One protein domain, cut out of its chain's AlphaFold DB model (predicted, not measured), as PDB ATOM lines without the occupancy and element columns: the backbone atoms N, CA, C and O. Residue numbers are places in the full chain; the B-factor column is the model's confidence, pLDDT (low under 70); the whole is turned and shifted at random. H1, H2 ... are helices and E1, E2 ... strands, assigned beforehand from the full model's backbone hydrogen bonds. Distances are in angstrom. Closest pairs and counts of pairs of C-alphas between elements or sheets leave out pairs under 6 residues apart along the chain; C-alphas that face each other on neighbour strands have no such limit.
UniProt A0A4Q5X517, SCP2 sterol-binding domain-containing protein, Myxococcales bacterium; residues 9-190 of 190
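AT A GLANCE: This is residues 9 to 190 of the 190 residues of the protein "SCP2 sterol-binding domain-containing protein" of Myxococcales bacterium (UniProt A0A4Q5X517). What does the model look like? One long, twisted sheet of eight strands makes a wall, and H1, H2, H3, H4, H5 and H7 cover one of its faces as a second layer, while H6 only grazes it near the E8 edge. What is it made of? The printed part has 182 residues with seven named helices and eight named strands, in the order H1 E1 E2 E3 E4 H2 H3 H4 E5 E6 E7 H5 H6 E8 H7; the class is mixed, helices and strands. The mixed sheet runs E3 E2 E1 E4 E6 E5 E7 E8. How large is it? It is compact and rounded, with a radius of gyration of the C-alphas of 15.5 A and spans of 42 by 34 by 30 A.

IN THESE COORDINATES: Where are the strands? E3 is residues 51 to 56, E2 41 to 48 (22.3 A), E1 33 to 38, E4 62 to 68, E6 124 to 132 (26.3 A), E5 115 to 121 (19.2 A), E7 144 to 149 and E8 173 to 176. Where are the helices? H1 is residues 9 to 23 (20.4 A), from C-alpha 9 at (331.158, 338.638, 288.968), and H2 is 70 to 85 (21.4 A). H3 is 93 to 99, H4 102 to 109, H5 150 to 157, H6 163 to 168 and H7 178 to 185, ending at C-alpha 185 at (315.145, 318.392, 297.122).

HOW THE PARTS SIT: How do the strands pair? E1, E2 and E3 form a meander, each strand the antiparallel neighbour of the one before, with N 36 and O 43 at 2.8 A and N 46 and O 53 at 2.9 A. E1 and E4 are parallel, with N 35 and O 64 at 2.9 A. E5 and E6 form a hairpin, with N 117 and O 128 at 2.7 A. Which helices are on the sheet? H1 runs along the strands at a height over the sheet of 8.5 A, the closest C-alphas of H1 and E3 being those of Pro 17 and Leu 52, 5.7 A apart. H2 stands up from the sheet, H3 is over E1, H4 is over none of the strands, and H5 is over E7. H7 runs across the strands, at 69 degrees to E7 on the local plane. How are the helix backbones? Every O i to N i+4 pair is within hydrogen-bond range in H4, H5, H6 and H7, against 9 of 11 in H1, 9 of 12 in H2 and 2 of 3 in H3.

THE WHOLE: Is anything cut or long? The printed part has no cut, and the link from E6 to E7 is long, with 11 residues between them. Where is confidence low? Residues 24 to 26, 83 to 84, 86 to 99 and 186 to 190 are under 70.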
ATOM      1  N   ARG A   9     331.545 337.757 290.075       94.62
ATOM      2  CA  ARG A   9     331.158 338.638 288.968       94.62
ATOM      3  C   ARG A   9     331.659 338.111 287.624       94.62
ATOM      4  O   ARG A   9     330.885 338.026 286.680       94.62
ATOM      5  N   GLU A  10     332.936 337.747 287.546       94.62
ATOM      6  CA  GLU A  10     333.546 337.214 286.322       94.62
ATOM      7  C   GLU A  10     332.902 335.881 285.916       94.62
ATOM      8  O   GLU A  10     332.597 335.659 284.741       94.62
ATOM      9  N   PHE A  11     332.624 335.022 286.901       93.12
ATOM     10  CA  PHE A  11     331.931 333.762 286.681       93.12
ATOM     11  C   PHE A  11     330.534 333.967 286.094       93.12
ATOM     12  O   PHE A  11     330.253 333.461 285.010       93.12
ATOM     13  N   PHE A  12     329.669 334.726 286.768       93.19
ATOM     14  CA  PHE A  12     328.274 334.874 286.358       93.19
ATOM     15  C   PHE A  12     328.106 335.760 285.124       93.19
ATOM     16  O   PHE A  12     327.313 335.424 284.253       93.19
ATOM     17  N   GLN A  13     328.836 336.870 285.010       93.06
ATOM     18  CA  GLN A  13     328.602 337.840 283.933       93.06
ATOM     19  C   GLN A  13     329.352 337.513 282.636       93.06
ATOM     20  O   GLN A  13     328.993 338.032 281.583       93.06
ATOM     21  N   SER A  14     330.410 336.697 282.680       92.31
ATOM     22  CA  SER A  14     331.251 336.438 281.501       92.31
ATOM     23  C   SER A  14     331.451 334.954 281.223       92.31
ATOM     24  O   SER A  14     331.126 334.493 280.128       92.31
ATOM     25  N   TYR A  15     331.956 334.192 282.195       91.25
ATOM     26  CA  TYR A  15     332.282 332.784 281.966       91.25
ATOM     27  C   TYR A  15     331.035 331.935 281.723       91.25
ATOM     28  O   TYR A  15     330.967 331.222 280.723       91.25
ATOM     29  N   LEU A  16     330.038 332.025 282.605       88.12
ATOM     30  CA  LEU A  16     328.858 331.170 282.574       88.12
ATOM     31  C   LEU A  16     328.012 331.375 281.301       88.12
ATOM     32  O   LEU A  16     327.689 330.368 280.674       88.12
ATOM     33  N   PRO A  17     327.719 332.605 280.827       88.69
ATOM     34  CA  PRO A  17     327.031 332.810 279.550       88.69
ATOM     35  C   PRO A  17     327.817 332.266 278.351       88.69
ATOM     36  O   PRO A  17     327.245 331.610 277.482       88.69
ATOM     37  N   ALA A  18     329.138 332.481 278.313       88.38
ATOM     38  CA  ALA A  18     329.994 331.981 277.233       88.38
ATOM     39  C   ALA A  18     330.106 330.448 277.238       88.38
ATOM     40  O   ALA A  18     330.187 329.810 276.183       88.38
ATOM     41  N   TRP A  19     330.120 329.850 278.427       84.94
ATOM     42  CA  TRP A  19     330.066 328.410 278.617       84.94
ATOM     43  C   TRP A  19     328.694 327.840 278.212       84.94
ATOM     44  O   TRP A  19     328.614 326.812 277.546       84.94
ATOM     45  N   PHE A  20     327.604 328.534 278.525       82.06
ATOM     46  CA  PHE A  20     326.260 328.088 278.168       82.06
ATOM     47  C   PHE A  20     326.031 328.127 276.649       82.06
ATOM     48  O   PHE A  20     325.502 327.182 276.068       82.06
ATOM     49  N   ALA A  21     326.522 329.176 275.980       82.56
ATOM     50  CA  ALA A  21     326.436 329.321 274.527       82.56
ATOM     51  C   ALA A  21     327.167 328.202 273.759       82.56
ATOM     52  O   ALA A  21     326.681 327.755 272.724       82.56
ATOM     53  N   ARG A  22     328.317 327.721 274.263       81.25
ATOM     54  CA  ARG A  22     329.048 326.593 273.645       81.25
ATOM     55  C   ARG A  22     328.416 325.232 273.940       81.25
ATOM     56  O   ARG A  22     328.581 324.321 273.136       81.25
ATOM     57  N   ALA A  23     327.740 325.086 275.080       73.88
ATOM     58  CA  ALA A  23     327.181 323.812 275.524       73.88
ATOM     59  C   ALA A  23     325.941 323.388 274.714       73.88
ATOM     60  O   ALA A  23     325.570 322.220 274.751       73.88
ATOM     61  N   GLY A  24     325.325 324.305 273.957       67.25
ATOM     62  CA  GLY A  24     324.182 323.989 273.096       67.25
ATOM     63  C   GLY A  24     322.911 323.736 273.900       67.25
ATOM     64  O   GLY A  24     322.310 322.667 273.820       67.25
ATOM     65  N   ALA A  25     322.520 324.718 274.707       66.00
ATOM     66  CA  ALA A  25     321.390 324.593 275.608       66.00
ATOM     67  C   ALA A  25     320.034 324.393 274.905       66.00
ATOM     68  O   ALA A  25     319.822 324.890 273.794       66.00
ATOM     69  N   PRO A  26     319.079 323.715 275.568       65.50
ATOM     70  CA  PRO A  26     317.734 323.543 275.038       65.50
ATOM     71  C   PRO A  26     317.038 324.898 274.848       65.50
ATOM     72  O   PRO A  26     317.203 325.812 275.656       65.50
ATOM     73  N   ALA A  27     316.221 325.015 273.796       73.12
ATOM     74  CA  ALA A  27     315.443 326.214 273.466       73.12
ATOM     75  C   ALA A  27     314.238 326.402 274.408       73.12
ATOM     76  O   ALA A  27     313.084 326.454 273.982       73.12
ATOM     77  N   VAL A  28     314.512 326.465 275.708       75.50
ATOM     78  CA  VAL A  28     313.529 326.646 276.774       75.50
ATOM     79  C   VAL A  28     313.620 328.056 277.341       75.50
ATOM     80  O   VAL A  28     314.659 328.719 277.270       75.50
ATOM     81  N   THR A  29     312.506 328.507 277.906       84.75
ATOM     82  CA  THR A  29     312.425 329.750 278.669       84.75
ATOM     83  C   THR A  29     312.097 329.393 280.108       84.75
ATOM     84  O   THR A  29     311.158 328.631 280.348       84.75
ATOM     85  N   SER A  30     312.870 329.915 281.059       87.12
ATOM     86  CA  SER A  30     312.652 329.611 282.470       87.12
ATOM     87  C   SER A  30     311.382 330.315 282.983       87.12
ATOM     88  O   SER A  30     311.102 331.452 282.598       87.12
ATOM     89  N   PRO A  31     310.604 329.691 283.885       87.62
ATOM     90  CA  PRO A  31     309.371 330.261 284.457       87.62
ATOM     91  C   PRO A  31     309.614 331.367 285.509       87.62
ATOM     92  O   PRO A  31     308.697 331.766 286.236       87.62
ATOM     93  N   GLY A  32     310.860 331.815 285.639       90.00
ATOM     94  CA  GLY A  32     311.323 332.854 286.551       90.00
ATOM     95  C   GLY A  32     312.849 332.840 286.654       90.00
ATOM     96  O   GLY A  32     313.523 332.165 285.865       90.00
ATOM     97  N   ALA A  33     313.389 333.588 287.614       91.44
ATOM     98  CA  ALA A  33     314.831 333.676 287.830       91.44
ATOM     99  C   ALA A  33     315.329 332.684 288.888       91.44
ATOM    100  O   ALA A  33     314.672 332.461 289.907       91.44
ATOM    101  N   LEU A  34     316.529 332.152 288.674       90.62
ATOM    102  CA  LEU A  34     317.345 331.548 289.724       90.62
ATOM    103  C   LEU A  34     318.342 332.602 290.204       90.62
ATOM    104  O   LEU A  34     319.115 333.111 289.397       90.62
ATOM    105  N   VAL A  35     318.332 332.943 291.486       92.62
ATOM    106  CA  VAL A  35     319.188 334.015 292.013       92.62
ATOM    107  C   VAL A  35     320.328 333.426 292.831       92.62
ATOM    108  O   VAL A  35     320.105 332.600 293.709       92.62
ATOM    109  N   PHE A  36     321.553 333.869 292.575       93.31
ATOM    110  CA  PHE A  36     322.719 333.558 293.395       93.31
ATOM    111  C   PHE A  36     323.147 334.795 294.174       93.31
ATOM    112  O   PHE A  36     323.552 335.791 293.579       93.31
ATOM    113  N   HIS A  37     323.110 334.710 295.499       93.94
ATOM    114  CA  HIS A  37     323.713 335.692 296.390       93.94
ATOM    115  C   HIS A  37     325.082 335.189 296.829       93.94
ATOM    116  O   HIS A  37     325.192 334.195 297.549       93.94
ATOM    117  N   VAL A  38     326.136 335.869 296.387       94.69
ATOM    118  CA  VAL A  38     327.515 335.515 296.720       94.69
ATOM    119  C   VAL A  38     328.193 336.718 297.352       94.69
ATOM    120  O   VAL A  38     328.493 337.698 296.666       94.69
ATOM    121  N   GLY A  39     328.404 336.657 298.667       91.12
ATOM    122  CA  GLY A  39     328.852 337.819 299.436       91.12
ATOM    123  C   GLY A  39     327.881 338.991 299.283       91.12
ATOM    124  O   GLY A  39     326.703 338.867 299.602       91.12
ATOM    125  N   ALA A  40     328.374 340.127 298.781       89.94
ATOM    126  CA  ALA A  40     327.547 341.304 298.493       89.94
ATOM    127  C   ALA A  40     326.913 341.287 297.086       89.94
ATOM    128  O   ALA A  40     326.062 342.123 296.780       89.94
ATOM    129  N   GLY A  41     327.340 340.371 296.212       93.62
ATOM    130  CA  GLY A  41     326.836 340.253 294.847       93.62
ATOM    131  C   GLY A  41     325.530 339.465 294.777       93.62
ATOM    132  O   GLY A  41     325.335 338.511 295.526       93.62
ATOM    133  N   SER A  42     324.648 339.850 293.856       94.94
ATOM    134  CA  SER A  42     323.416 339.117 293.540       94.94
ATOM    135  C   SER A  42     323.299 338.976 292.029       94.94
ATOM    136  O   SER A  42     323.383 339.985 291.330       94.94
ATOM    137  N   TYR A  43     323.125 337.750 291.546       95.31
ATOM    138  CA  TYR A  43     323.120 337.419 290.122       95.31
ATOM    139  C   TYR A  43     321.874 336.599 289.797       95.31
ATOM    140  O   TYR A  43     321.724 335.476 290.277       95.31
ATOM    141  N   ALA A  44     320.980 337.152 288.988       94.19
ATOM    142  CA  ALA A  44     319.771 336.494 288.527       94.19
ATOM    143  C   ALA A  44     320.016 335.836 287.170       94.19
ATOM    144  O   ALA A  44     320.407 336.493 286.209       94.19
ATOM    145  N   LEU A  45     319.781 334.531 287.095       92.44
ATOM    146  CA  LEU A  45     319.959 333.715 285.904       92.44
ATOM    147  C   LEU A  45     318.590 333.361 285.333       92.44
ATOM    148  O   LEU A  45     317.686 332.941 286.065       92.44
ATOM    149  N   ARG A  46     318.451 333.486 284.014       90.50
ATOM    150  CA  ARG A  46     317.244 333.114 283.270       90.50
ATOM    151  C   ARG A  46     317.598 332.423 281.974       90.50
ATOM    152  O   ARG A  46     318.591 332.766 281.341       90.50
ATOM    153  N   LEU A  47     316.723 331.529 281.533       87.62
ATOM    154  CA  LEU A  47     316.740 331.060 280.154       87.62
ATOM    155  C   LEU A  47     315.700 331.831 279.359       87.62
ATOM    156  O   LEU A  47     314.549 331.926 279.777       87.62
ATOM    157  N   ALA A  48     316.108 332.372 278.220       86.44
ATOM    158  CA  ALA A  48     315.228 333.012 277.259       86.44
ATOM    159  C   ALA A  48     315.543 332.451 275.875       86.44
ATOM    160  O   ALA A  48     316.595 332.739 275.305       86.44
ATOM    161  N   SER A  49     314.642 331.615 275.351       80.88
ATOM    162  CA  SER A  49     314.782 331.020 274.014       80.88
ATOM    163  C   SER A  49     316.133 330.319 273.791       80.88
ATOM    164  O   SER A  49     316.722 330.424 272.718       80.88
ATOM    165  N   GLY A  50     316.633 329.608 274.808       74.88
ATOM    166  CA  GLY A  50     317.914 328.889 274.748       74.88
ATOM    167  C   GLY A  50     319.167 329.733 274.995       74.88
ATOM    168  O   GLY A  50     320.270 329.194 274.968       74.88
ATOM    169  N   ALA A  51     319.026 331.028 275.290       83.69
ATOM    170  CA  ALA A  51     320.119 331.864 275.776       83.69
ATOM    171  C   ALA A  51     320.057 332.012 277.301       83.69
ATOM    172  O   ALA A  51     318.982 332.233 277.864       83.69
ATOM    173  N   LEU A  52     321.215 331.932 277.961       88.94
ATOM    174  CA  LEU A  52     321.345 332.301 279.367       88.94
ATOM    175  C   LEU A  52     321.479 333.819 279.476       88.94
ATOM    176  O   LEU A  52     322.445 334.401 278.981       88.94
ATOM    177  N   LEU A  53     320.521 334.440 280.152       91.44
ATOM    178  CA  LEU A  53     320.571 335.837 280.552       91.44
ATOM    179  C   LEU A  53     321.010 335.918 282.009       91.44
ATOM    180  O   LEU A  53     320.540 335.144 282.848       91.44
ATOM    181  N   VAL A  54     321.907 336.858 282.290       94.06
ATOM    182  CA  VAL A  54     322.395 337.135 283.638       94.06
ATOM    183  C   VAL A  54     322.196 338.611 283.929       94.06
ATOM    184  O   VAL A  54     322.673 339.466 283.184       94.06
ATOM    185  N   GLU A  55     321.478 338.896 285.006       94.50
ATOM    186  CA  GLU A  55     321.135 340.243 285.456       94.50
ATOM    187  C   GLU A  55     321.647 340.449 286.885       94.50
ATOM    188  O   GLU A  55     321.673 339.513 287.686       94.50
ATOM    189  N   ASP A  56     322.053 341.671 287.226       94.38
ATOM    190  CA  ASP A  56     322.405 342.004 288.606       94.38
ATOM    191  C   ASP A  56     321.132 342.184 289.454       94.38
ATOM    192  O   ASP A  56     320.157 342.803 289.024       94.38
ATOM    193  N   GLY A  57     321.162 341.687 290.690       91.44
ATOM    194  CA  GLY A  57     320.079 341.826 291.665       91.44
ATOM    195  C   GLY A  57     319.234 340.564 291.859       91.44
ATOM    196  O   GLY A  57     319.637 339.455 291.518       91.44
ATOM    197  N   ALA A  58     318.062 340.749 292.471       89.50
ATOM    198  CA  ALA A  58     317.096 339.694 292.767       89.50
ATOM    199  C   ALA A  58     315.700 340.141 292.301       89.50
ATOM    200  O   ALA A  58     315.064 340.957 292.975       89.50
ATOM    201  N   PRO A  59     315.230 339.682 291.130       91.81
ATOM    202  CA  PRO A  59     313.932 340.080 290.611       91.81
ATOM    203  C   PRO A  59     312.795 339.443 291.422       91.81
ATOM    204  O   PRO A  59     312.957 338.416 292.082       91.81
ATOM    205  N   THR A  60     311.610 340.050 291.370       89.31
ATOM    206  CA  THR A  60     310.453 339.646 292.190       89.31
ATOM    207  C   THR A  60     309.860 338.290 291.811       89.31
ATOM    208  O   THR A  60     309.144 337.691 292.606       89.31
ATOM    209  N   ASP A  61     310.135 337.807 290.603       91.06
ATOM    210  CA  ASP A  61     309.716 336.505 290.078       91.06
ATOM    211  C   ASP A  61     310.789 335.415 290.267       91.06
ATOM    212  O   ASP A  61     310.754 334.382 289.586       91.06
ATOM    213  N   ALA A  62     311.742 335.628 291.183       91.44
ATOM    214  CA  ALA A  62     312.666 334.592 291.623       91.44
ATOM    215  C   ALA A  62     311.897 333.314 291.997       91.44
ATOM    216  O   ALA A  62     310.891 333.347 292.708       91.44
ATOM    217  N   VAL A  63     312.351 332.182 291.468       90.75
ATOM    218  CA  VAL A  63     311.821 330.847 291.781       90.75
ATOM    219  C   VAL A  63     312.566 330.278 292.974       90.75
ATOM    220  O   VAL A  63     311.962 329.713 293.883       90.75
ATOM    221  N   LEU A  64     313.883 330.440 292.962       90.06
ATOM    222  CA  LEU A  64     314.794 329.918 293.957       90.06
ATOM    223  C   LEU A  64     315.962 330.886 294.096       90.06
ATOM    224  O   LEU A  64     316.431 331.457 293.107       90.06
ATOM    225  N   GLN A  65     316.445 331.031 295.318       91.88
ATOM    226  CA  GLN A  65     317.640 331.784 295.639       91.88
ATOM    227  C   GLN A  65     318.636 330.865 296.335       91.88
ATOM    228  O   GLN A  65     318.273 330.094 297.225       91.88
ATOM    229  N   VAL A  66     319.900 330.960 295.944       91.81
ATOM    230  CA  VAL A  66     321.023 330.229 296.527       91.81
ATOM    231  C   VAL A  66     321.980 331.248 297.115       91.81
ATOM    232  O   VAL A  66     322.410 332.158 296.416       91.81
ATOM    233  N   SER A  67     322.301 331.125 298.398       93.25
ATOM    234  CA  SER A  67     323.153 332.090 299.099       93.25
ATOM    235  C   SER A  67     324.331 331.422 299.776       93.25
ATOM    236  O   SER A  67     324.173 330.392 300.429       93.25
ATOM    237  N   LEU A  68     325.507 332.018 299.615       94.25
ATOM    238  CA  LEU A  68     326.768 331.517 300.144       94.25
ATOM    239  C   LEU A  68     327.809 332.638 300.244       94.25
ATOM    240  O   LEU A  68     327.681 333.696 299.623       94.25
ATOM    241  N   SER A  69     328.861 332.410 301.028       94.19
ATOM    242  CA  SER A  69     329.982 333.348 301.105       94.19
ATOM    243  C   SER A  69     330.829 333.321 299.823       94.19
ATOM    244  O   SER A  69     330.832 332.334 299.087       94.19
ATOM    245  N   GLU A  70     331.599 334.383 299.560       93.88
ATOM    246  CA  GLU A  70     332.562 334.394 298.442       93.88
ATOM    247  C   GLU A  70     333.624 333.297 298.584       93.88
ATOM    248  O   GLU A  70     334.016 332.676 297.595       93.88
ATOM    249  N   ALA A  71     334.065 333.023 299.815       91.56
ATOM    250  CA  ALA A  71     335.045 331.981 300.093       91.56
ATOM    251  C   ALA A  71     334.489 330.582 299.792       91.56
ATOM    252  O   ALA A  71     335.198 329.748 299.222       91.56
ATOM    253  N   ASP A  72     333.227 330.337 300.150       91.31
ATOM    254  CA  ASP A  72     332.542 329.086 299.835       91.31
ATOM    255  C   ASP A  72     332.308 328.961 298.339       91.31
ATOM    256  O   ASP A  72     332.616 327.920 297.774       91.31
ATOM    257  N   PHE A  73     331.863 330.028 297.671       91.38
ATOM    258  CA  PHE A  73     331.696 330.039 296.222       91.38
ATOM    259  C   PHE A  73     332.995 329.696 295.492       91.38
ATOM    260  O   PHE A  73     333.001 328.815 294.637       91.38
ATOM    261  N   ALA A  74     334.105 330.339 295.856       90.62
ATOM    262  CA  ALA A  74     335.397 330.066 295.243       90.62
ATOM    263  C   ALA A  74     335.810 328.598 295.420       90.62
ATOM    264  O   ALA A  74     336.358 328.004 294.493       90.62
ATOM    265  N   GLU A  75     335.523 327.996 296.577       87.19
ATOM    266  CA  GLU A  75     335.752 326.566 296.784       87.19
ATOM    267  C   GLU A  75     334.812 325.707 295.939       87.19
ATOM    268  O   GLU A  75     335.270 324.752 295.312       87.19
ATOM    269  N   LEU A  76     333.527 326.073 295.845       84.06
ATOM    270  CA  LEU A  76     332.593 325.328 295.011       84.06
ATOM    271  C   LEU A  76     333.029 325.324 293.545       84.06
ATOM    272  O   LEU A  76     332.926 324.298 292.880       84.06
ATOM    273  N   ILE A  77     333.555 326.444 293.054       85.69
ATOM    274  CA  ILE A  77     334.100 326.540 291.702       85.69
ATOM    275  C   ILE A  77     335.378 325.711 291.544       85.69
ATOM    276  O   ILE A  77     335.556 325.081 290.508       85.69
ATOM    277  N   ARG A  78     336.265 325.645 292.546       85.44
ATOM    278  CA  ARG A  78     337.471 324.797 292.458       85.44
ATOM    279  C   ARG A  78     337.128 323.315 292.370       85.44
ATOM    280  O   ARG A  78     337.718 322.609 291.556       85.44
ATOM    281  N   GLN A  79     336.183 322.861 293.189       80.75
ATOM    282  CA  GLN A  79     335.771 321.457 293.254       80.75
ATOM    283  C   GLN A  79     334.843 321.076 292.091       80.75
ATOM    284  O   GLN A  79     334.942 319.984 291.538       80.75
ATOM    285  N   GLY A  80     333.952 321.990 291.698       73.25
ATOM    286  CA  GLY A  80     332.983 321.806 290.616       73.25
ATOM    287  C   GLY A  80     333.495 322.194 289.230       73.25
ATOM    288  O   GLY A  80     332.872 321.833 288.239       73.25
ATOM    289  N   GLY A  81     334.626 322.893 289.129       73.50
ATOM    290  CA  GLY A  81     335.212 323.370 287.874       73.50
ATOM    291  C   GLY A  81     335.379 322.294 286.794       73.50
ATOM    292  O   GLY A  81     334.995 322.553 285.653       73.50
ATOM    293  N   PRO A  82     335.832 321.068 287.129       73.44
ATOM    294  CA  PRO A  82     335.884 319.965 286.169       73.44
ATOM    295  C   PRO A  82     334.533 319.650 285.502       73.44
ATOM    296  O   PRO A  82     334.505 319.312 284.325       73.44
ATOM    297  N   LEU A  83     333.396 319.851 286.188       67.38
ATOM    298  CA  LEU A  83     332.062 319.634 285.600       67.38
ATOM    299  C   LEU A  83     331.746 320.614 284.465       67.38
ATOM    300  O   LEU A  83     331.004 320.267 283.547       67.38
ATOM    301  N   PHE A  84     332.303 321.825 284.517       67.56
ATOM    302  CA  PHE A  84     332.189 322.797 283.430       67.56
ATOM    303  C   PHE A  84     333.155 322.466 282.283       67.56
ATOM    304  O   PHE A  84     332.843 322.716 281.120       67.56
ATOM    305  N   GLU A  85     334.314 321.882 282.575       70.38
ATOM    306  CA  GLU A  85     335.322 321.551 281.563       70.38
ATOM    307  C   GLU A  85     334.971 320.287 280.767       70.38
ATOM    308  O   GLU A  85     335.187 320.257 279.556       70.38
ATOM    309  N   ASP A  86     334.330 319.302 281.403       63.53
ATOM    310  CA  ASP A  86     333.939 318.034 280.773       63.53
ATOM    311  C   ASP A  86     332.723 318.158 279.828       63.53
ATOM    312  O   ASP A  86     332.325 317.187 279.184       63.53
ATOM    313  N   GLY A  87     332.110 319.345 279.722       53.72
ATOM    314  CA  GLY A  87     331.043 319.638 278.753       53.72
ATOM    315  C   GLY A  87     329.696 318.956 279.027       53.72
ATOM    316  O   GLY A  87     328.780 319.053 278.210       53.72
ATOM    317  N   VAL A  88     329.529 318.285 280.170       54.25
ATOM    318  CA  VAL A  88     328.285 317.581 280.513       54.25
ATOM    319  C   VAL A  88     327.299 318.544 281.184       54.25
ATOM    320  O   VAL A  88     327.182 318.599 282.409       54.25
ATOM    321  N   SER A  89     326.564 319.302 280.363       54.09
ATOM    322  CA  SER A  89     325.578 320.302 280.809       54.09
ATOM    323  C   SER A  89     324.509 319.741 281.758       54.09
ATOM    324  O   SER A  89     324.073 320.432 282.679       54.09
ATOM    325  N   ASP A  90     324.136 318.470 281.603       53.16
ATOM    326  CA  ASP A  90     323.109 317.823 282.429       53.16
ATOM    327  C   ASP A  90     323.529 317.599 283.885       53.16
ATOM    328  O   ASP A  90     322.700 317.204 284.699       53.16
ATOM    329  N   ARG A  91     324.796 317.808 284.261       52.66
ATOM    330  CA  ARG A  91     325.282 317.543 285.628       52.66
ATOM    331  C   ARG A  91     325.446 318.789 286.491       52.66
ATOM    332  O   ARG A  91     325.669 318.663 287.691       52.66
ATOM    333  N   VAL A  92     325.303 319.987 285.929       59.25
ATOM    334  CA  VAL A  92     325.417 321.217 286.718       59.25
ATOM    335  C   VAL A  92     324.074 321.505 287.394       59.25
ATOM    336  O   VAL A  92     323.091 321.856 286.745       59.25
ATOM    337  N   LEU A  93     324.042 321.394 288.723       58.81
ATOM    338  CA  LEU A  93     322.870 321.639 289.581       58.81
ATOM    339  C   LEU A  93     322.164 322.984 289.289       58.81
ATOM    340  O   LEU A  93     320.934 323.072 289.268       58.81
ATOM    341  N   ALA A  94     322.950 324.031 289.013       56.19
ATOM    342  CA  ALA A  94     322.454 325.362 288.655       56.19
ATOM    343  C   ALA A  94     321.694 325.389 287.315       56.19
ATOM    344  O   ALA A  94     320.839 326.240 287.114       56.19
ATOM    345  N   LEU A  95     321.978 324.461 286.398       62.03
ATOM    346  CA  LEU A  95     321.315 324.388 285.092       62.03
ATOM    347  C   LEU A  95     320.064 323.516 285.130       62.03
ATOM    348  O   LEU A  95     319.090 323.815 284.445       62.03
ATOM    349  N   ARG A  96     320.044 322.480 285.978       64.19
ATOM    350  CA  ARG A  96     318.835 321.670 286.210       64.19
ATOM    351  C   ARG A  96     317.688 322.514 286.754       64.19
ATOM    352  O   ARG A  96     316.558 322.403 286.290       64.19
ATOM    353  N   SER A  97     318.000 323.416 287.679       61.91
ATOM    354  CA  SER A  97     317.032 324.354 288.260       61.91
ATOM    355  C   SER A  97     316.551 325.430 287.275       61.91
ATOM    356  O   SER A  97     315.455 325.957 287.440       61.91
ATOM    357  N   LEU A  98     317.305 325.724 286.212       64.25
ATOM    358  CA  LEU A  98     316.846 326.608 285.133       64.25
ATOM    359  C   LEU A  98     315.855 325.930 284.173       64.25
ATOM    360  O   LEU A  98     315.076 326.620 283.519       64.25
ATOM    361  N   SER A  99     315.850 324.596 284.128       65.38
ATOM    362  CA  SER A  99     314.959 323.779 283.292       65.38
ATOM    363  C   SER A  99     313.667 323.356 284.006       65.38
ATOM    364  O   SER A  99     312.969 322.458 283.538       65.38
ATOM    365  N   LEU A 100     313.341 323.972 285.149       75.06
ATOM    366  CA  LEU A 100     312.084 323.719 285.853       75.06
ATOM    367  C   LEU A 100     310.887 324.091 284.970       75.06
ATOM    368  O   LEU A 100     310.853 325.169 284.375       75.06
ATOM    369  N   ASP A 101     309.874 323.228 284.938       79.06
ATOM    370  CA  ASP A 101     308.580 323.583 284.363       79.06
ATOM    371  C   ASP A 101     307.822 324.587 285.259       79.06
ATOM    372  O   ASP A 101     308.163 324.831 286.424       79.06
ATOM    373  N   ALA A 102     306.789 325.215 284.692       82.12
ATOM    374  CA  ALA A 102     306.026 326.257 285.375       82.12
ATOM    375  C   ALA A 102     305.284 325.748 286.624       82.12
ATOM    376  O   ALA A 102     305.126 326.506 287.584       82.12
ATOM    377  N   GLU A 103     304.852 324.486 286.625       84.31
ATOM    378  CA  GLU A 103     304.132 323.870 287.741       84.31
ATOM    379  C   GLU A 103     305.074 323.654 288.928       84.31
ATOM    380  O   GLU A 103     304.806 324.133 290.031       84.31
ATOM    381  N   ARG A 104     306.240 323.044 288.694       82.50
ATOM    382  CA  ARG A 104     307.300 322.877 289.695       82.50
ATOM    383  C   ARG A 104     307.780 324.219 290.222       82.50
ATOM    384  O   ARG A 104     307.920 324.380 291.431       82.50
ATOM    385  N   ALA A 105     307.976 325.207 289.351       85.88
ATOM    386  CA  ALA A 105     308.350 326.552 289.779       85.88
ATOM    387  C   ALA A 105     307.287 327.203 290.679       85.88
ATOM    388  O   ALA A 105     307.629 327.892 291.639       85.88
ATOM    389  N   ALA A 106     305.997 326.985 290.404       85.75
ATOM    390  CA  ALA A 106     304.919 327.442 291.279       85.75
ATOM    391  C   ALA A 106     304.930 326.713 292.632       85.75
ATOM    392  O   ALA A 106     304.800 327.366 293.665       85.75
ATOM    393  N   LEU A 107     305.146 325.393 292.641       86.50
ATOM    394  CA  LEU A 107     305.260 324.610 293.876       86.50
ATOM    395  C   LEU A 107     306.408 325.105 294.756       86.50
ATOM    396  O   LEU A 107     306.197 325.352 295.937       86.50
ATOM    397  N   ILE A 108     307.591 325.321 294.174       87.56
ATOM    398  CA  ILE A 108     308.773 325.816 294.894       87.56
ATOM    399  C   ILE A 108     308.495 327.193 295.498       87.56
ATOM    400  O   ILE A 108     308.760 327.400 296.676       87.56
ATOM    401  N   ARG A 109     307.908 328.122 294.733       87.56
ATOM    402  CA  ARG A 109     307.574 329.471 295.229       87.56
ATOM    403  C   ARG A 109     306.615 329.467 296.421       87.56
ATOM    404  O   ARG A 109     306.642 330.408 297.204       87.56
ATOM    405  N   ASN A 110     305.795 328.427 296.556       87.38
ATOM    406  CA  ASN A 110     304.842 328.274 297.654       87.38
ATOM    407  C   ASN A 110     305.421 327.539 298.871       87.38
ATOM    408  O   ASN A 110     304.716 327.365 299.866       87.38
ATOM    409  N   VAL A 111     306.676 327.085 298.814       90.12
ATOM    410  CA  VAL A 111     307.337 326.490 299.973       90.12
ATOM    411  C   VAL A 111     307.618 327.587 300.998       90.12
ATOM    412  O   VAL A 111     308.321 328.554 300.722       90.12
ATOM    413  N   ASP A 112     307.077 327.413 302.199       88.88
ATOM    414  CA  ASP A 112     307.330 328.306 303.325       88.88
ATOM    415  C   ASP A 112     308.539 327.823 304.134       88.88
ATOM    416  O   ASP A 112     308.446 326.881 304.928       88.88
ATOM    417  N   GLY A 113     309.676 328.477 303.907       90.50
ATOM    418  CA  GLY A 113     310.915 328.255 304.643       90.50
ATOM    419  C   GLY A 113     312.111 327.931 303.753       90.50
ATOM    420  O   GLY A 113     311.982 327.428 302.640       90.50
ATOM    421  N   SER A 114     313.301 328.219 304.268       92.94
ATOM    422  CA  SER A 114     314.577 327.955 303.603       92.94
ATOM    423  C   SER A 114     315.281 326.723 304.176       92.94
ATOM    424  O   SER A 114     314.978 326.263 305.281       92.94
ATOM    425  N   VAL A 115     316.233 326.183 303.417       93.50
ATOM    426  CA  VAL A 115     317.051 325.032 303.814       93.50
ATOM    427  C   VAL A 115     318.516 325.426 303.809       93.50
ATOM    428  O   VAL A 115     319.040 325.853 302.782       93.50
ATOM    429  N   ALA A 116     319.190 325.260 304.942       93.56
ATOM    430  CA  ALA A 116     320.631 325.435 305.042       93.56
ATOM    431  C   ALA A 116     321.342 324.094 304.858       93.56
ATOM    432  O   ALA A 116     321.024 323.118 305.530       93.56
ATOM    433  N   PHE A 117     322.333 324.056 303.979       92.69
ATOM    434  CA  PHE A 117     323.268 322.956 303.820       92.69
ATOM    435  C   PHE A 117     324.546 323.307 304.570       92.69
ATOM    436  O   PHE A 117     325.255 324.237 304.192       92.69
ATOM    437  N   GLU A 118     324.820 322.567 305.637       94.44
ATOM    438  CA  GLU A 118     326.061 322.647 306.398       94.44
ATOM    439  C   GLU A 118     327.010 321.559 305.914       94.44
ATOM    440  O   GLU A 118     326.867 320.374 306.235       94.44
ATOM    441  N   ILE A 119     327.978 321.977 305.113       93.44
ATOM    442  CA  ILE A 119     328.951 321.103 304.482       93.44
ATOM    443  C   ILE A 119     330.206 321.114 305.352       93.44
ATOM    444  O   ILE A 119     330.887 322.134 305.461       93.44
ATOM    445  N   THR A 120     330.493 319.988 306.000       93.56
ATOM    446  CA  THR A 120     331.598 319.880 306.959       93.56
ATOM    447  C   THR A 120     332.851 319.304 306.309       93.56
ATOM    448  O   THR A 120     332.801 318.236 305.693       93.56
ATOM    449  N   GLU A 121     333.986 319.965 306.508       90.50
ATOM    450  CA  GLU A 121     335.308 319.530 306.061       90.50
ATOM    451  C   GLU A 121     336.320 319.774 307.184       90.50
ATOM    452  O   GLU A 121     336.702 320.910 307.446       90.50
ATOM    453  N   GLN A 122     336.747 318.705 307.865       88.44
ATOM    454  CA  GLN A 122     337.594 318.805 309.063       88.44
ATOM    455  C   GLN A 122     336.958 319.743 310.112       88.44
ATOM    456  O   GLN A 122     335.856 319.455 310.578       88.44
ATOM    457  N   ASP A 123     337.621 320.854 310.448       88.19
ATOM    458  CA  ASP A 123     337.147 321.865 311.403       88.19
ATOM    459  C   ASP A 123     336.360 323.012 310.738       88.19
ATOM    460  O   ASP A 123     335.880 323.923 311.415       88.19
ATOM    461  N   LEU A 124     336.221 322.991 309.408       90.12
ATOM    462  CA  LEU A 124     335.505 324.004 308.646       90.12
ATOM    463  C   LEU A 124     334.056 323.572 308.387       90.12
ATOM    464  O   LEU A 124     333.786 322.457 307.938       90.12
ATOM    465  N   VAL A 125     333.120 324.494 308.612       91.75
ATOM    466  CA  VAL A 125     331.717 324.350 308.204       91.75
ATOM    467  C   VAL A 125     331.415 325.409 307.159       91.75
ATOM    468  O   VAL A 125     331.526 326.603 307.431       91.75
ATOM    469  N   ARG A 126     331.029 324.964 305.965       91.19
ATOM    470  CA  ARG A 126     330.546 325.828 304.886       91.19
ATOM    471  C   ARG A 126     329.030 325.823 304.882       91.19
ATOM    472  O   ARG A 126     328.422 324.775 305.107       91.19
ATOM    473  N   THR A 127     328.419 326.967 304.598       91.06
ATOM    474  CA  THR A 127     326.959 327.093 304.594       91.06
ATOM    475  C   THR A 127     326.464 327.536 303.230       91.06
ATOM    476  O   THR A 127     326.885 328.565 302.705       91.06
ATOM    477  N   LEU A 128     325.527 326.770 302.681       91.19
ATOM    478  CA  LEU A 128     324.785 327.116 301.476       91.19
ATOM    479  C   LEU A 128     323.298 327.160 301.823       91.19
ATOM    480  O   LEU A 128     322.732 326.175 302.280       91.19
ATOM    481  N   LEU A 129     322.658 328.306 301.622       92.81
ATOM    482  CA  LEU A 129     321.249 328.510 301.942       92.81
ATOM    483  C   LEU A 129     320.406 328.494 300.666       92.81
ATOM    484  O   LEU A 129     320.626 329.312 299.774       92.81
ATOM    485  N   LEU A 130     319.416 327.606 300.600       91.81
ATOM    486  CA  LEU A 130     318.386 327.604 299.566       91.81
ATOM    487  C   LEU A 130     317.113 328.253 300.100       91.81
ATOM    488  O   LEU A 130     316.514 327.755 301.052       91.81
ATOM    489  N   SER A 131     316.698 329.350 299.474       91.69
ATOM    490  CA  SER A 131     315.483 330.085 299.825       91.69
ATOM    491  C   SER A 131     314.505 330.058 298.647       91.69
ATOM    492  O   SER A 131     314.888 330.441 297.541       91.69
ATOM    493  N   PRO A 132     313.265 329.587 298.836       90.62
ATOM    494  CA  PRO A 132     312.263 329.607 297.782       90.62
ATOM    495  C   PRO A 132     311.766 331.023 297.482       90.62
ATOM    496  O   PRO A 132     311.688 331.885 298.360       90.62
ATOM    497  N   GLY A 133     311.372 331.243 296.229       87.81
ATOM    498  CA  GLY A 133     310.711 332.470 295.806       87.81
ATOM    499  C   GLY A 133     311.580 333.720 295.932       87.81
ATOM    500  O   GLY A 133     312.792 333.693 295.725       87.81
ATOM    501  N   SER A 134     310.942 334.832 296.290       80.88
ATOM    502  CA  SER A 134     311.575 336.129 296.547       80.88
ATOM    503  C   SER A 134     311.948 336.344 298.023       80.88
ATOM    504  O   SER A 134     312.301 337.460 298.409       80.88
ATOM    505  N   LEU A 135     311.904 335.294 298.859       78.56
ATOM    506  CA  LEU A 135     312.293 335.385 300.266       78.56
ATOM    507  C   LEU A 135     313.759 335.817 300.374       78.56
ATOM    508  O   LEU A 135     314.646 335.126 299.880       78.56
ATOM    509  N   VAL A 136     314.006 336.947 301.043       75.94
ATOM    510  CA  VAL A 136     315.367 337.450 301.260       75.94
ATOM    511  C   VAL A 136     316.162 336.402 302.028       75.94
ATOM    512  O   VAL A 136     315.851 336.070 303.177       75.94
ATOM    513  N   ALA A 137     317.197 335.879 301.384       75.56
ATOM    514  CA  ALA A 137     318.025 334.848 301.968       75.56
ATOM    515  C   ALA A 137     318.690 335.330 303.268       75.56
ATOM    516  O   ALA A 137     319.236 336.428 303.349       75.56
ATOM    517  N   GLY A 138     318.619 334.497 304.307       76.00
ATOM    518  CA  GLY A 138     319.193 334.785 305.625       76.00
ATOM    519  C   GLY A 138     318.385 335.764 306.483       76.00
ATOM    520  O   GLY A 138     318.767 335.999 307.625       76.00
ATOM    521  N   ALA A 139     317.262 336.306 305.989       80.62
ATOM    522  CA  ALA A 139     316.405 337.198 306.776       80.62
ATOM    523  C   ALA A 139     315.709 336.485 307.948       80.62
ATOM    524  O   ALA A 139     315.379 337.111 308.954       80.62
ATOM    525  N   VAL A 140     315.495 335.173 307.822       85.00
ATOM    526  CA  VAL A 140     314.950 334.302 308.867       85.00
ATOM    527  C   VAL A 140     315.816 333.048 309.014       85.00
ATOM    528  O   VAL A 140     316.467 332.648 308.041       85.00
ATOM    529  N   PRO A 141     315.834 332.406 310.200       89.50
ATOM    530  CA  PRO A 141     316.502 331.123 310.375       89.50
ATOM    531  C   PRO A 141     315.982 330.078 309.376       89.50
ATOM    532  O   PRO A 141     314.785 330.079 309.069       89.50
ATOM    533  N   PRO A 142     316.847 329.172 308.890       93.75
ATOM    534  CA  PRO A 142     316.418 328.112 307.995       93.75
ATOM    535  C   PRO A 142     315.380 327.226 308.683       93.75
ATOM    536  O   PRO A 142     315.533 326.839 309.842       93.75
ATOM    537  N   ALA A 143     314.325 326.884 307.950       94.56
ATOM    538  CA  ALA A 143     313.301 325.967 308.426       94.56
ATOM    539  C   ALA A 143     313.868 324.550 308.603       94.56
ATOM    540  O   ALA A 143     313.418 323.814 309.483       94.56
ATOM    541  N   CYS A 144     314.868 324.177 307.799       95.06
ATOM    542  CA  CYS A 144     315.601 322.927 307.948       95.06
ATOM    543  C   CYS A 144     317.104 323.111 307.718       95.06
ATOM    544  O   CYS A 144     317.520 323.817 306.802       95.06
ATOM    545  N   THR A 145     317.914 322.422 308.515       95.12
ATOM    546  CA  THR A 145     319.361 322.313 308.321       95.12
ATOM    547  C   THR A 145     319.713 320.887 307.921       95.12
ATOM    548  O   THR A 145     319.378 319.937 308.629       95.12
ATOM    549  N   VAL A 146     320.406 320.742 306.797       93.81
ATOM    550  CA  VAL A 146     320.942 319.492 306.263       93.81
ATOM    551  C   VAL A 146     322.453 319.514 306.442       93.81
ATOM    552  O   VAL A 146     323.144 320.309 305.813       93.81
ATOM    553  N   ARG A 147     322.983 318.641 307.295       95.00
ATOM    554  CA  ARG A 147     324.419 318.523 307.553       95.00
ATOM    555  C   ARG A 147     324.983 317.272 306.896       95.00
ATOM    556  O   ARG A 147     324.418 316.190 307.065       95.00
ATOM    557  N   LEU A 148     326.096 317.419 306.185       94.81
ATOM    558  CA  LEU A 148     326.808 316.332 305.510       94.81
ATOM    559  C   LEU A 148     328.288 316.672 305.299       94.81
ATOM    560  O   LEU A 148     328.672 317.840 305.296       94.81
ATOM    561  N   ALA A 149     329.125 315.656 305.093       93.94
ATOM    562  CA  ALA A 149     330.538 315.867 304.793       93.94
ATOM    563  C   ALA A 149     330.743 316.430 303.376       93.94
ATOM    564  O   ALA A 149     330.015 316.066 302.452       93.94
ATOM    565  N   ALA A 150     331.782 317.247 303.175       89.56
ATOM    566  CA  ALA A 150     332.134 317.795 301.861       89.56
ATOM    567  C   ALA A 150     332.309 316.704 300.797       89.56
ATOM    568  O   ALA A 150     331.745 316.805 299.713       89.56
ATOM    569  N   VAL A 151     332.998 315.610 301.135       89.19
ATOM    570  CA  VAL A 151     333.175 314.462 300.229       89.19
ATOM    571  C   VAL A 151     331.843 313.868 299.756       89.19
ATOM    572  O   VAL A 151     331.710 313.487 298.594       89.19
ATOM    573  N   ASP A 152     330.845 313.816 300.637       90.31
ATOM    574  CA  ASP A 152     329.522 313.289 300.319       90.31
ATOM    575  C   ASP A 152     328.703 314.302 299.517       90.31
ATOM    576  O   ASP A 152     328.073 313.919 298.536       90.31
ATOM    577  N   PHE A 153     328.777 315.592 299.861       87.56
ATOM    578  CA  PHE A 153     328.164 316.670 299.081       87.56
ATOM    579  C   PHE A 153     328.648 316.663 297.625       87.56
ATOM    580  O   PHE A 153     327.837 316.702 296.702       87.56
ATOM    581  N   TRP A 154     329.958 316.521 297.409       82.44
ATOM    582  CA  TRP A 154     330.546 316.468 296.069       82.44
ATOM    583  C   TRP A 154     330.215 315.196 295.300       82.44
ATOM    584  O   TRP A 154     330.124 315.212 294.072       82.44
ATOM    585  N   ALA A 155     330.062 314.072 295.993       83.31
ATOM    586  CA  ALA A 155     329.605 312.843 295.362       83.31
ATOM    587  C   ALA A 155     328.124 312.953 294.955       83.31
ATOM    588  O   ALA A 155     327.755 312.528 293.863       83.31
ATOM    589  N   LEU A 156     327.289 313.590 295.783       80.94
ATOM    590  CA  LEU A 156     325.885 313.866 295.472       80.94
ATOM    591  C   LEU A 156     325.731 314.809 294.282       80.94
ATOM    592  O   LEU A 156     324.975 314.504 293.365       80.94
ATOM    593  N   SER A 157     326.476 315.916 294.251       74.88
ATOM    594  CA  SER A 157     326.399 316.882 293.147       74.88
ATOM    595  C   SER A 157     326.829 316.283 291.805       74.88
ATOM    596  O   SER A 157     326.421 316.770 290.756       74.88
ATOM    597  N   ARG A 158     327.650 315.225 291.829       74.44
ATOM    598  CA  ARG A 158     328.084 314.470 290.645       74.44
ATOM    599  C   ARG A 158     327.181 313.282 290.302       74.44
ATOM    600  O   ARG A 158     327.384 312.658 289.262       74.44
ATOM    601  N   GLY A 159     326.198 312.968 291.148       75.62
ATOM    602  CA  GLY A 159     325.340 311.788 291.007       75.62
ATOM    603  C   GLY A 159     326.050 310.459 291.297       75.62
ATOM    604  O   GLY A 159     325.574 309.409 290.883       75.62
ATOM    605  N   GLU A 160     327.195 310.487 291.985       81.94
ATOM    606  CA  GLU A 160     327.986 309.299 292.343       81.94
ATOM    607  C   GLU A 160     327.434 308.566 293.571       81.94
ATOM    608  O   GLU A 160     327.765 307.404 293.802       81.94
ATOM    609  N   LYS A 161     326.610 309.243 294.375       83.94
ATOM    610  CA  LYS A 161     325.942 308.668 295.545       83.94
ATOM    611  C   LYS A 161     324.458 308.989 295.534       83.94
ATOM    612  O   LYS A 161     324.039 310.015 295.003       83.94
ATOM    613  N   ASN A 162     323.676 308.123 296.171       83.25
ATOM    614  CA  ASN A 162     322.257 308.353 296.377       83.25
ATOM    615  C   ASN A 162     322.027 309.116 297.703       83.25
ATOM    616  O   ASN A 162     322.537 308.699 298.748       83.25
ATOM    617  N   PRO A 163     321.251 310.214 297.706       83.19
ATOM    618  CA  PRO A 163     320.966 310.969 298.928       83.19
ATOM    619  C   PRO A 163     320.172 310.161 299.961       83.19
ATOM    620  O   PRO A 163     320.385 310.335 301.159       83.19
ATOM    621  N   PHE A 164     319.304 309.245 299.529       84.81
ATOM    622  CA  PHE A 164     318.554 308.372 300.430       84.81
ATOM    623  C   PHE A 164     319.472 307.382 301.155       84.81
ATOM    624  O   PHE A 164     319.334 307.198 302.359       84.81
ATOM    625  N   GLU A 165     320.454 306.799 300.462       88.44
ATOM    626  CA  GLU A 165     321.449 305.911 301.084       88.44
ATOM    627  C   GLU A 165     322.277 306.655 302.135       88.44
ATOM    628  O   GLU A 165     322.425 306.184 303.257       88.44
ATOM    629  N   LEU A 166     322.753 307.862 301.816       88.12
ATOM    630  CA  LEU A 166     323.511 308.677 302.767       88.12
ATOM    631  C   LEU A 166     322.680 309.116 303.982       88.12
ATOM    632  O   LEU A 166     323.230 309.258 305.077       88.12
ATOM    633  N   LEU A 167     321.373 309.328 303.808       88.00
ATOM    634  CA  LEU A 167     320.443 309.590 304.905       88.00
ATOM    635  C   LEU A 167     320.253 308.349 305.788       88.00
ATOM    636  O   LEU A 167     320.341 308.461 307.009       88.00
ATOM    637  N   MET A 168     320.040 307.173 305.191       88.62
ATOM    638  CA  MET A 168     319.891 305.906 305.923       88.62
ATOM    639  C   MET A 168     321.172 305.512 306.672       88.62
ATOM    640  O   MET A 168     321.100 305.033 307.801       88.62
ATOM    641  N   ASP A 169     322.338 305.800 306.092       91.81
ATOM    642  CA  ASP A 169     323.658 305.626 306.708       91.81
ATOM    643  C   ASP A 169     323.949 306.644 307.832       91.81
ATOM    644  O   ASP A 169     324.983 306.561 308.501       91.81
ATOM    645  N   GLY A 170     323.091 307.654 308.022       91.25
ATOM    646  CA  GLY A 170     323.273 308.723 309.009       91.25
ATOM    647  C   GLY A 170     324.376 309.736 308.669       91.25
ATOM    648  O   GLY A 170     324.770 310.528 309.536       91.25
ATOM    649  N   LYS A 171     324.876 309.719 307.425       92.25
ATOM    650  CA  LYS A 171     325.869 310.672 306.889       92.25
ATOM    651  C   LYS A 171     325.232 312.007 306.514       92.25
ATOM    652  O   LYS A 171     325.872 313.044 306.662       92.25
ATOM    653  N   ILE A 172     323.971 311.983 306.082       92.50
ATOM    654  CA  ILE A 172     323.117 313.170 306.024       92.50
ATOM    655  C   ILE A 172     322.322 313.241 307.323       92.50
ATOM    656  O   ILE A 172     321.635 312.294 307.699       92.50
ATOM    657  N   ARG A 173     322.392 314.384 308.002       92.94
ATOM    658  CA  ARG A 173     321.584 314.675 309.189       92.94
ATOM    659  C   ARG A 173     320.682 315.858 308.906       92.94
ATOM    660  O   ARG A 173     321.164 316.910 308.506       92.94
ATOM    661  N   MET A 174     319.387 315.689 309.138       93.62
ATOM    662  CA  MET A 174     318.392 316.738 308.932       93.62
ATOM    663  C   MET A 174     317.833 317.185 310.279       93.62
ATOM    664  O   MET A 174     317.456 316.352 311.104       93.62
ATOM    665  N   GLN A 175     317.766 318.493 310.498       93.81
ATOM    666  CA  GLN A 175     317.194 319.101 311.695       93.81
ATOM    667  C   GLN A 175     316.143 320.138 311.292       93.81
ATOM    668  O   GLN A 175     316.379 320.923 310.380       93.81
ATOM    669  N   GLY A 176     314.993 320.156 311.969       94.44
ATOM    670  CA  GLY A 176     313.892 321.080 311.676       94.44
ATOM    671  C   GLY A 176     312.815 320.478 310.767       94.44
ATOM    672  O   GLY A 176     312.507 319.289 310.856       94.44
ATOM    673  N   ARG A 177     312.217 321.318 309.921       93.75
ATOM    674  CA  ARG A 177     311.092 320.999 309.030       93.75
ATOM    675  C   ARG A 177     311.532 320.206 307.799       93.75
ATOM    676  O   ARG A 177     311.832 320.765 306.745       93.75
ATOM    677  N   MET A 178     311.577 318.881 307.933       89.50
ATOM    678  CA  MET A 178     311.985 317.975 306.848       89.50
ATOM    679  C   MET A 178     311.081 318.074 305.611       89.50
ATOM    680  O   MET A 178     311.557 317.862 304.501       89.50
ATOM    681  N   ASP A 179     309.807 318.441 305.775       89.25
ATOM    682  CA  ASP A 179     308.864 318.701 304.681       89.25
ATOM    683  C   ASP A 179     309.377 319.779 303.713       89.25
ATOM    684  O   ASP A 179     309.305 319.598 302.499       89.25
ATOM    685  N   VAL A 180     309.986 320.847 304.239       90.06
ATOM    686  CA  VAL A 180     310.590 321.926 303.437       90.06
ATOM    687  C   VAL A 180     311.796 321.405 302.655       90.06
ATOM    688  O   VAL A 180     311.937 321.669 301.461       90.06
ATOM    689  N   ALA A 181     312.654 320.618 303.307       87.56
ATOM    690  CA  ALA A 181     313.828 320.041 302.662       87.56
ATOM    691  C   ALA A 181     313.468 319.033 301.563       87.56
ATOM    692  O   ALA A 181     314.097 319.049 300.508       87.56
ATOM    693  N   MET A 182     312.431 318.221 301.763       84.31
ATOM    694  CA  MET A 182     311.929 317.297 300.741       84.31
ATOM    695  C   MET A 182     311.259 318.032 299.572       84.31
ATOM    696  O   MET A 182     311.415 317.635 298.416       84.31
ATOM    697  N   ALA A 183     310.539 319.126 299.839       85.06
ATOM    698  CA  ALA A 183     309.955 319.946 298.781       85.06
ATOM    699  C   ALA A 183     311.047 320.555 297.886       85.06
ATOM    700  O   ALA A 183     310.963 320.473 296.658       85.06
ATOM    701  N   LEU A 184     312.115 321.087 298.487       83.00
ATOM    702  CA  LEU A 184     313.233 321.689 297.755       83.00
ATOM    703  C   LEU A 184     314.223 320.668 297.182       83.00
ATOM    704  O   LEU A 184     314.897 320.974 296.201       83.00
ATOM    705  N   SER A 185     314.289 319.438 297.700       74.19
ATOM    706  CA  SER A 185     315.145 318.392 297.122       74.19
ATOM    707  C   SER A 185     314.698 317.974 295.723       74.19
ATOM    708  O   SER A 185     315.525 317.540 294.926       74.19
ATOM    709  N   SER A 186     313.413 318.144 295.390       67.19
ATOM    710  CA  SER A 186     312.898 317.913 294.031       67.19
ATOM    711  C   SER A 186     313.598 318.775 292.968       67.19
ATOM    712  O   SER A 186     313.680 318.378 291.810       67.19
ATOM    713  N   VAL A 187     314.165 319.916 293.374       65.88
ATOM    714  CA  VAL A 187     314.953 320.820 292.522       65.88
ATOM    715  C   VAL A 187     316.381 320.312 292.305       65.88
ATOM    716  O   VAL A 187     317.022 320.651 291.315       65.88
ATOM    717  N   LEU A 188     316.884 319.503 293.241       59.38
ATOM    718  CA  LEU A 188     318.271 319.041 293.289       59.38
ATOM    719  C   LEU A 188     318.460 317.657 292.648       59.38
ATOM    720  O   LEU A 188     319.559 317.351 292.196       59.38
ATOM    721  N   VAL A 189     317.413 316.822 292.628       51.97
ATOM    722  CA  VAL A 189     317.490 315.386 292.272       51.97
ATOM    723  C   VAL A 189     316.733 315.046 290.968       51.97
ATOM    724  O   VAL A 189     316.595 313.877 290.620       51.97
ATOM    725  N   GLY A 190     316.251 316.051 290.229       40.09
ATOM    726  CA  GLY A 190     315.540 315.874 288.951       40.09
ATOM    727  C   GLY A 190     316.451 315.565 287.775       40.09
ATOM    728  O   GLY A 190     317.511 316.221 287.686       40.09
TER     729      GLY A 190